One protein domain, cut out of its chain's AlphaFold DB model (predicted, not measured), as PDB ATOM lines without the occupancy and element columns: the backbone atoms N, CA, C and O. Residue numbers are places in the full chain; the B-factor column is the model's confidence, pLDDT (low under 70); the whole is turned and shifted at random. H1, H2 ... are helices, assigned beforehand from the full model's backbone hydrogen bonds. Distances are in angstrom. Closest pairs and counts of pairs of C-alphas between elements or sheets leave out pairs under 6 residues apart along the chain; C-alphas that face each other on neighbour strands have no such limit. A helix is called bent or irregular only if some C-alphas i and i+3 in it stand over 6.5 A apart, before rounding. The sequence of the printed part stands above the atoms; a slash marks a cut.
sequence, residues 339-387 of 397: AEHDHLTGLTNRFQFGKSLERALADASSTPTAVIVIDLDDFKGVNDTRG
ATOM      1  N   ALA A 339     148.630 183.951 144.196       85.38
ATOM      2  CA  ALA A 339     149.879 183.473 144.787       85.38
ATOM      3  C   ALA A 339     150.770 182.721 143.782       85.38
ATOM      4  O   ALA A 339     151.977 182.607 144.006       85.38
ATOM      5  N   GLU A 340     150.204 182.220 142.681       85.81
ATOM      6  CA  GLU A 340     150.922 181.454 141.651       85.81
ATOM      7  C   GLU A 340     151.084 182.207 140.319       85.81
ATOM      8  O   GLU A 340     151.949 181.846 139.517       85.81
ATOM      9  N   HIS A 341     150.308 183.268 140.091       86.88
ATOM     10  CA  HIS A 341     150.275 184.025 138.838       86.88
ATOM     11  C   HIS A 341     150.527 185.519 139.060       86.88
ATOM     12  O   HIS A 341     150.208 186.080 140.105       86.88
ATOM     13  N   ASP A 342     151.129 186.156 138.063       88.50
ATOM     14  CA  ASP A 342     151.281 187.599 137.975       88.50
ATOM     15  C   ASP A 342     149.940 188.238 137.585       88.50
ATOM     16  O   ASP A 342     149.301 187.840 136.609       88.50
ATOM     17  N   HIS A 343     149.502 189.231 138.357       79.94
ATOM     18  CA  HIS A 343     148.161 189.806 138.229       79.94
ATOM     19  C   HIS A 343     147.933 190.609 136.937       79.94
ATOM     20  O   HIS A 343     146.784 190.834 136.559       79.94
ATOM     21  N   LEU A 344     149.007 191.038 136.267       83.25
ATOM     22  CA  LEU A 344     148.963 191.956 135.136       83.25
ATOM     23  C   LEU A 344     149.049 191.189 133.818       83.25
ATOM     24  O   LEU A 344     148.349 191.499 132.857       83.25
ATOM     25  N   THR A 345     149.899 190.168 133.786       85.31
ATOM     26  CA  THR A 345     150.147 189.344 132.601       85.31
ATOM     27  C   THR A 345     149.343 188.042 132.594       85.31
ATOM     28  O   THR A 345     149.187 187.435 131.533       85.31
ATOM     29  N   GLY A 346     148.844 187.585 133.750       83.12
ATOM     30  CA  GLY A 346     148.191 186.279 133.911       83.12
ATOM     31  C   GLY A 346     149.146 185.084 133.778       83.12
ATOM     32  O   GLY A 346     148.701 183.935 133.813       83.12
ATOM     33  N   LEU A 347     150.451 185.333 133.608       88.12
ATOM     34  CA  LEU A 347     151.491 184.307 133.528       88.12
ATOM     35  C   LEU A 347     151.868 183.811 134.926       88.12
ATOM     36  O   LEU A 347     151.571 184.454 135.926       88.12
ATOM     37  N   THR A 348     152.555 182.672 135.019       87.50
ATOM     38  CA  THR A 348     153.074 182.190 136.307       87.50
ATOM     39  C   THR A 348     154.065 183.192 136.890       87.50
ATOM     40  O   THR A 348     154.960 183.657 136.181       87.50
ATOM     41  N   ASN A 349     153.955 183.483 138.181       89.25
ATOM     42  CA  ASN A 349     154.855 184.419 138.844       89.25
ATOM     43  C   ASN A 349     156.236 183.796 139.139       89.25
ATOM     44  O   ASN A 349     156.470 182.596 138.958       89.25
ATOM     45  N   ARG A 350     157.167 184.616 139.643       87.69
ATOM     46  CA  ARG A 350     158.543 184.194 139.968       87.69
ATOM     47  C   ARG A 350     158.594 183.021 140.955       87.69
ATOM     48  O   ARG A 350     159.461 182.160 140.826       87.69
ATOM     49  N   PHE A 351     157.668 182.965 141.915       87.19
ATOM     50  CA  PHE A 351     157.591 181.877 142.891       87.19
ATOM     51  C   PHE A 351     157.237 180.539 142.223       87.19
ATOM     52  O   PHE A 351     157.936 179.541 142.424       87.19
ATOM     53  N   GLN A 352     156.205 180.522 141.376       88.81
ATOM     54  CA  GLN A 352     155.782 179.312 140.671       88.81
ATOM     55  C   GLN A 352     156.767 178.897 139.568       88.81
ATOM     56  O   GLN A 352     156.974 177.699 139.341       88.81
ATOM     57  N   PHE A 353     157.436 179.867 138.935       90.06
ATOM     58  CA  PHE A 353     158.564 179.615 138.040       90.06
ATOM     59  C   PHE A 353     159.709 178.900 138.774       90.06
ATOM     60  O   PHE A 353     160.179 177.869 138.298       90.06
ATOM     61  N   GLY A 354     160.102 179.380 139.961       88.62
ATOM     62  CA  GLY A 354     161.142 178.753 140.783       88.62
ATOM     63  C   GLY A 354     160.820 177.298 141.135       88.62
ATOM     64  O   GLY A 354     161.633 176.411 140.885       88.62
ATOM     65  N   LYS A 355     159.594 177.027 141.605       88.25
ATOM     66  CA  LYS A 355     159.133 175.654 141.883       88.25
ATOM     67  C   LYS A 355     159.153 174.753 140.649       88.25
ATOM     68  O   LYS A 355     159.535 173.587 140.738       88.25
ATOM     69  N   SER A 356     158.701 175.266 139.506       87.06
ATOM     70  CA  SER A 356     158.697 174.509 138.250       87.06
ATOM     71  C   SER A 356     160.118 174.215 137.768       87.06
ATOM     72  O   SER A 356     160.390 173.101 137.323       87.06
ATOM     73  N   LEU A 357     161.036 175.175 137.923       89.12
ATOM     74  CA  LEU A 357     162.448 175.017 137.591       89.12
ATOM     75  C   LEU A 357     163.136 173.982 138.490       89.12
ATOM     76  O   LEU A 357     163.837 173.117 137.978       89.12
ATOM     77  N   GLU A 358     162.904 174.015 139.804       88.94
ATOM     78  CA  GLU A 358     163.436 173.011 140.736       88.94
ATOM     79  C   GLU A 358     162.978 171.592 140.373       88.94
ATOM     80  O   GLU A 358     163.795 170.670 140.344       88.94
ATOM     81  N   ARG A 359     161.692 171.416 140.033       86.62
ATOM     82  CA  ARG A 359     161.165 170.122 139.560       86.62
ATOM     83  C   ARG A 359     161.827 169.678 138.258       86.62
ATOM     84  O   ARG A 359     162.255 168.534 138.157       86.62
ATOM     85  N   ALA A 360     161.950 170.579 137.285       86.12
ATOM     86  CA  ALA A 360     162.580 170.267 136.006       86.12
ATOM     87  C   ALA A 360     164.070 169.910 136.163       86.12
ATOM     88  O   ALA A 360     164.561 169.005 135.494       86.12
ATOM     89  N   LEU A 361     164.783 170.569 137.084       85.38
ATOM     90  CA  LEU A 361     166.173 170.244 137.417       85.38
ATOM     91  C   LEU A 361     166.307 168.897 138.142       85.38
ATOM     92  O   LEU A 361     167.292 168.194 137.920       85.38
ATOM     93  N   ALA A 362     165.330 168.511 138.965       84.25
ATOM     94  CA  ALA A 362     165.306 167.193 139.602       84.25
ATOM     95  C   ALA A 362     165.122 166.053 138.577       84.25
ATOM     96  O   ALA A 362     165.785 165.020 138.681       84.25
ATOM     97  N   ASP A 363     164.304 166.274 137.543       78.06
ATOM     98  CA  ASP A 363     164.071 165.327 136.438       78.06
ATOM     99  C   ASP A 363     165.088 165.453 135.284       78.06
ATOM    100  O   ASP A 363     165.052 164.681 134.319       78.06
ATOM    101  N   ALA A 364     166.044 166.385 135.375       65.88
ATOM    102  CA  ALA A 364     166.981 166.716 134.294       65.88
ATOM    103  C   ALA A 364     167.919 165.566 133.885       65.88
ATOM    104  O   ALA A 364     168.568 165.631 132.841       65.88
ATOM    105  N   SER A 365     167.980 164.495 134.679       65.50
ATOM    106  CA  SER A 365     168.669 163.251 134.320       65.50
ATOM    107  C   SER A 365     167.983 162.492 133.170       65.50
ATOM    108  O   SER A 365     168.644 161.713 132.486       65.50
ATOM    109  N   SER A 366     166.694 162.752 132.922       68.44
ATOM    110  CA  SER A 366     165.869 162.073 131.907       68.44
ATOM    111  C   SER A 366     165.543 162.953 130.693       68.44
ATOM    112  O   SER A 366     165.330 162.438 129.595       68.44
ATOM    113  N   THR A 367     165.526 164.279 130.864       79.44
ATOM    114  CA  THR A 367     165.164 165.252 129.819       79.44
ATOM    115  C   THR A 367     166.028 166.514 129.922       79.44
ATOM    116  O   THR A 367     165.987 167.185 130.956       79.44
ATOM    117  N   PRO A 368     166.790 166.885 128.873       80.44
ATOM    118  CA  PRO A 368     167.561 168.126 128.864       80.44
ATOM    119  C   PRO A 368     166.646 169.341 129.066       80.44
ATOM    120  O   PRO A 368     165.688 169.525 128.319       80.44
ATOM    121  N   THR A 369     166.950 170.171 130.064       86.06
ATOM    122  CA  THR A 369     166.162 171.361 130.420       86.06
ATOM    123  C   THR A 369     166.935 172.633 130.069       86.06
ATOM    124  O   THR A 369     168.126 172.729 130.360       86.06
ATOM    125  N   ALA A 370     166.264 173.614 129.460       86.62
ATOM    126  CA  ALA A 370     166.824 174.928 129.138       86.62
ATOM    127  C   ALA A 370     165.963 176.046 129.745       86.62
ATOM    128  O   ALA A 370     164.737 175.956 129.738       86.62
ATOM    129  N   VAL A 371     166.608 177.107 130.240       89.19
ATOM    130  CA  VAL A 371     165.950 178.319 130.750       89.19
ATOM    131  C   VAL A 371     166.295 179.482 129.830       89.19
ATOM    132  O   VAL A 371     167.468 179.708 129.538       89.19
ATOM    133  N   ILE A 372     165.277 180.217 129.383       90.56
ATOM    134  CA  ILE A 372     165.428 181.396 128.529       90.56
ATOM    135  C   ILE A 372     164.919 182.603 129.313       90.56
ATOM    136  O   ILE A 372     163.790 182.593 129.798       90.56
ATOM    137  N   VAL A 373     165.755 183.632 129.426       88.44
ATOM    138  CA  VAL A 373     165.384 184.930 129.999       88.44
ATOM    139  C   VAL A 373     165.316 185.926 128.850       88.44
ATOM    140  O   VAL A 373     166.279 186.060 128.098       88.44
ATOM    141  N   ILE A 374     164.166 186.576 128.696       88.81
ATOM    142  CA  ILE A 374     163.909 187.582 127.663       88.81
ATOM    143  C   ILE A 374     163.570 188.877 128.390       88.81
ATOM    144  O   ILE A 374     162.644 188.886 129.200       88.81
ATOM    145  N   ASP A 375     164.322 189.934 128.107       86.38
ATOM    146  CA  ASP A 375     164.047 191.281 128.605       86.38
ATOM    147  C   ASP A 375     163.410 192.127 127.494       86.38
ATOM    148  O   ASP A 375     163.659 191.889 126.308       86.38
ATOM    149  N   LEU A 376     162.551 193.076 127.866       86.12
ATOM    150  CA  LEU A 376     161.895 193.974 126.914       86.12
ATOM    151  C   LEU A 376     162.688 195.281 126.804       86.12
ATOM    152  O   LEU A 376     162.617 196.136 127.688       86.12
ATOM    153  N   ASP A 377     163.399 195.452 125.688       84.81
ATOM    154  CA  ASP A 377     164.162 196.669 125.400       84.81
ATOM    155  C   ASP A 377     163.261 197.920 125.402       84.81
ATOM    156  O   ASP A 377     162.166 197.927 124.839       84.81
ATOM    157  N   ASP A 378     163.747 199.001 126.018       74.38
ATOM    158  CA  ASP A 378     163.101 200.325 126.071       74.38
ATOM    159  C   ASP A 378     161.683 200.360 126.697       74.38
ATOM    160  O   ASP A 378     160.917 201.308 126.501       74.38
ATOM    161  N   PHE A 379     161.325 199.367 127.523       77.25
ATOM    162  CA  PHE A 379     160.028 199.334 128.222       77.25
ATOM    163  C   PHE A 379     159.769 200.603 129.058       77.25
ATOM    164  O   PHE A 379     158.659 201.140 129.081       77.25
ATOM    165  N   LYS A 380     160.823 201.133 129.691       71.56
ATOM    166  CA  LYS A 380     160.769 202.365 130.485       71.56
ATOM    167  C   LYS A 380     160.402 203.591 129.638       71.56
ATOM    168  O   LYS A 380     159.536 204.362 130.044       71.56
ATOM    169  N   GLY A 381     160.992 203.739 128.448       75.62
ATOM    170  CA  GLY A 381     160.708 204.856 127.546       75.62
ATOM    171  C   GLY A 381     159.251 204.881 127.075       75.62
ATOM    172  O   GLY A 381     158.650 205.953 126.973       75.62
ATOM    173  N   VAL A 382     158.652 203.702 126.864       75.25
ATOM    174  CA  VAL A 382     157.233 203.550 126.497       75.25
ATOM    175  C   VAL A 382     156.297 203.917 127.653       75.25
ATOM    176  O   VAL A 382     155.296 204.599 127.418       75.25
ATOM    177  N   ASN A 383     156.606 203.497 128.885       66.19
ATOM    178  CA  ASN A 383     155.781 203.819 130.056       66.19
ATOM    179  C   ASN A 383     155.806 205.332 130.361       66.19
ATOM    180  O   ASN A 383     154.759 205.946 130.576       66.19
ATOM    181  N   ASP A 384     156.987 205.953 130.252       74.38
ATOM    182  CA  ASP A 384     157.207 207.379 130.530       74.38
ATOM    183  C   ASP A 384     156.544 208.310 129.489       74.38
ATOM    184  O   ASP A 384     156.104 209.409 129.827       74.38
ATOM    185  N   THR A 385     156.431 207.892 128.217       75.44
ATOM    186  CA  THR A 385     155.784 208.705 127.160       75.44
ATOM    187  C   THR A 385     154.267 208.553 127.088       75.44
ATOM    188  O   THR A 385     153.606 209.433 126.531       75.44
ATOM    189  N   ARG A 386     153.697 207.458 127.609       66.25
ATOM    190  CA  ARG A 386     152.255 207.182 127.496       66.25
ATOM    191  C   ARG A 386     151.420 207.532 128.721       66.25
ATOM    192  O   ARG A 386     150.207 207.545 128.560       66.25
ATOM    193  N   GLY A 387     152.029 207.874 129.860       50.38
ATOM    194  CA  GLY A 387     151.328 208.377 131.049       50.38
ATOM    195  C   GLY A 387     150.239 207.424 131.554       50.38
ATOM    196  O   GLY A 387     149.095 207.530 131.136       50.38
TER     197      GLY A 387
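This is residues 339 to 387 of the 397 residues of the protein "PAS domain S-box protein" of Mesorhizobium sp. INR15 (UniProt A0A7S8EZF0). An open, drawn-out hook of chain: the helix H1 lies at one end, the chain turns back beyond it, and a long, nearly straight link runs back past H1 to the short helix H2 at the far end. Residues 339 to 349 loop out and back beside the beginning of H1, while residues 372 to 387, including H2, stick out as a free arm that makes much of the length. The printed part has 49 residues with two named helices, H1 then H2, and no named strand; the class is all helix, though under half of the residues, 21 of 49, are in named elements. It is extended, with a radius of gyration of the C-alphas of 15.5 A, and spans 48 by 24 by 11 A, only just flat.

H1, residues 350 to 362, is the longest helix. H2, residues 379 to 386, is apart from H1. Residues 362 to 367, of which 362 belongs to H1, stand free, and so do residues 372 to 387, of which 379 to 386 belong to H2. In H1 and H2 every O i to N i+4 pair is within hydrogen-bond range.

H1 runs 18.3 A from C-alpha 350 at (158.543, 184.194, 139.968) to C-alpha 362 at (165.306, 167.193, 139.602). H2, 11.1 A long, begins at C-alpha 379 and ends at C-alpha 386, at (152.255, 207.182, 127.496). Neither helix is bent.

The C-alphas of Ser 366 and Gly 387, the two farthest apart, are 48.5 A apart. The printed part has no cut. The link from H1 to H2, residues 363 to 378, is long, with 16 residues. The mean pLDDT of the printed part is 81.9; residues 364 to 366, residue 383 and residues 386 to 387 are under 70.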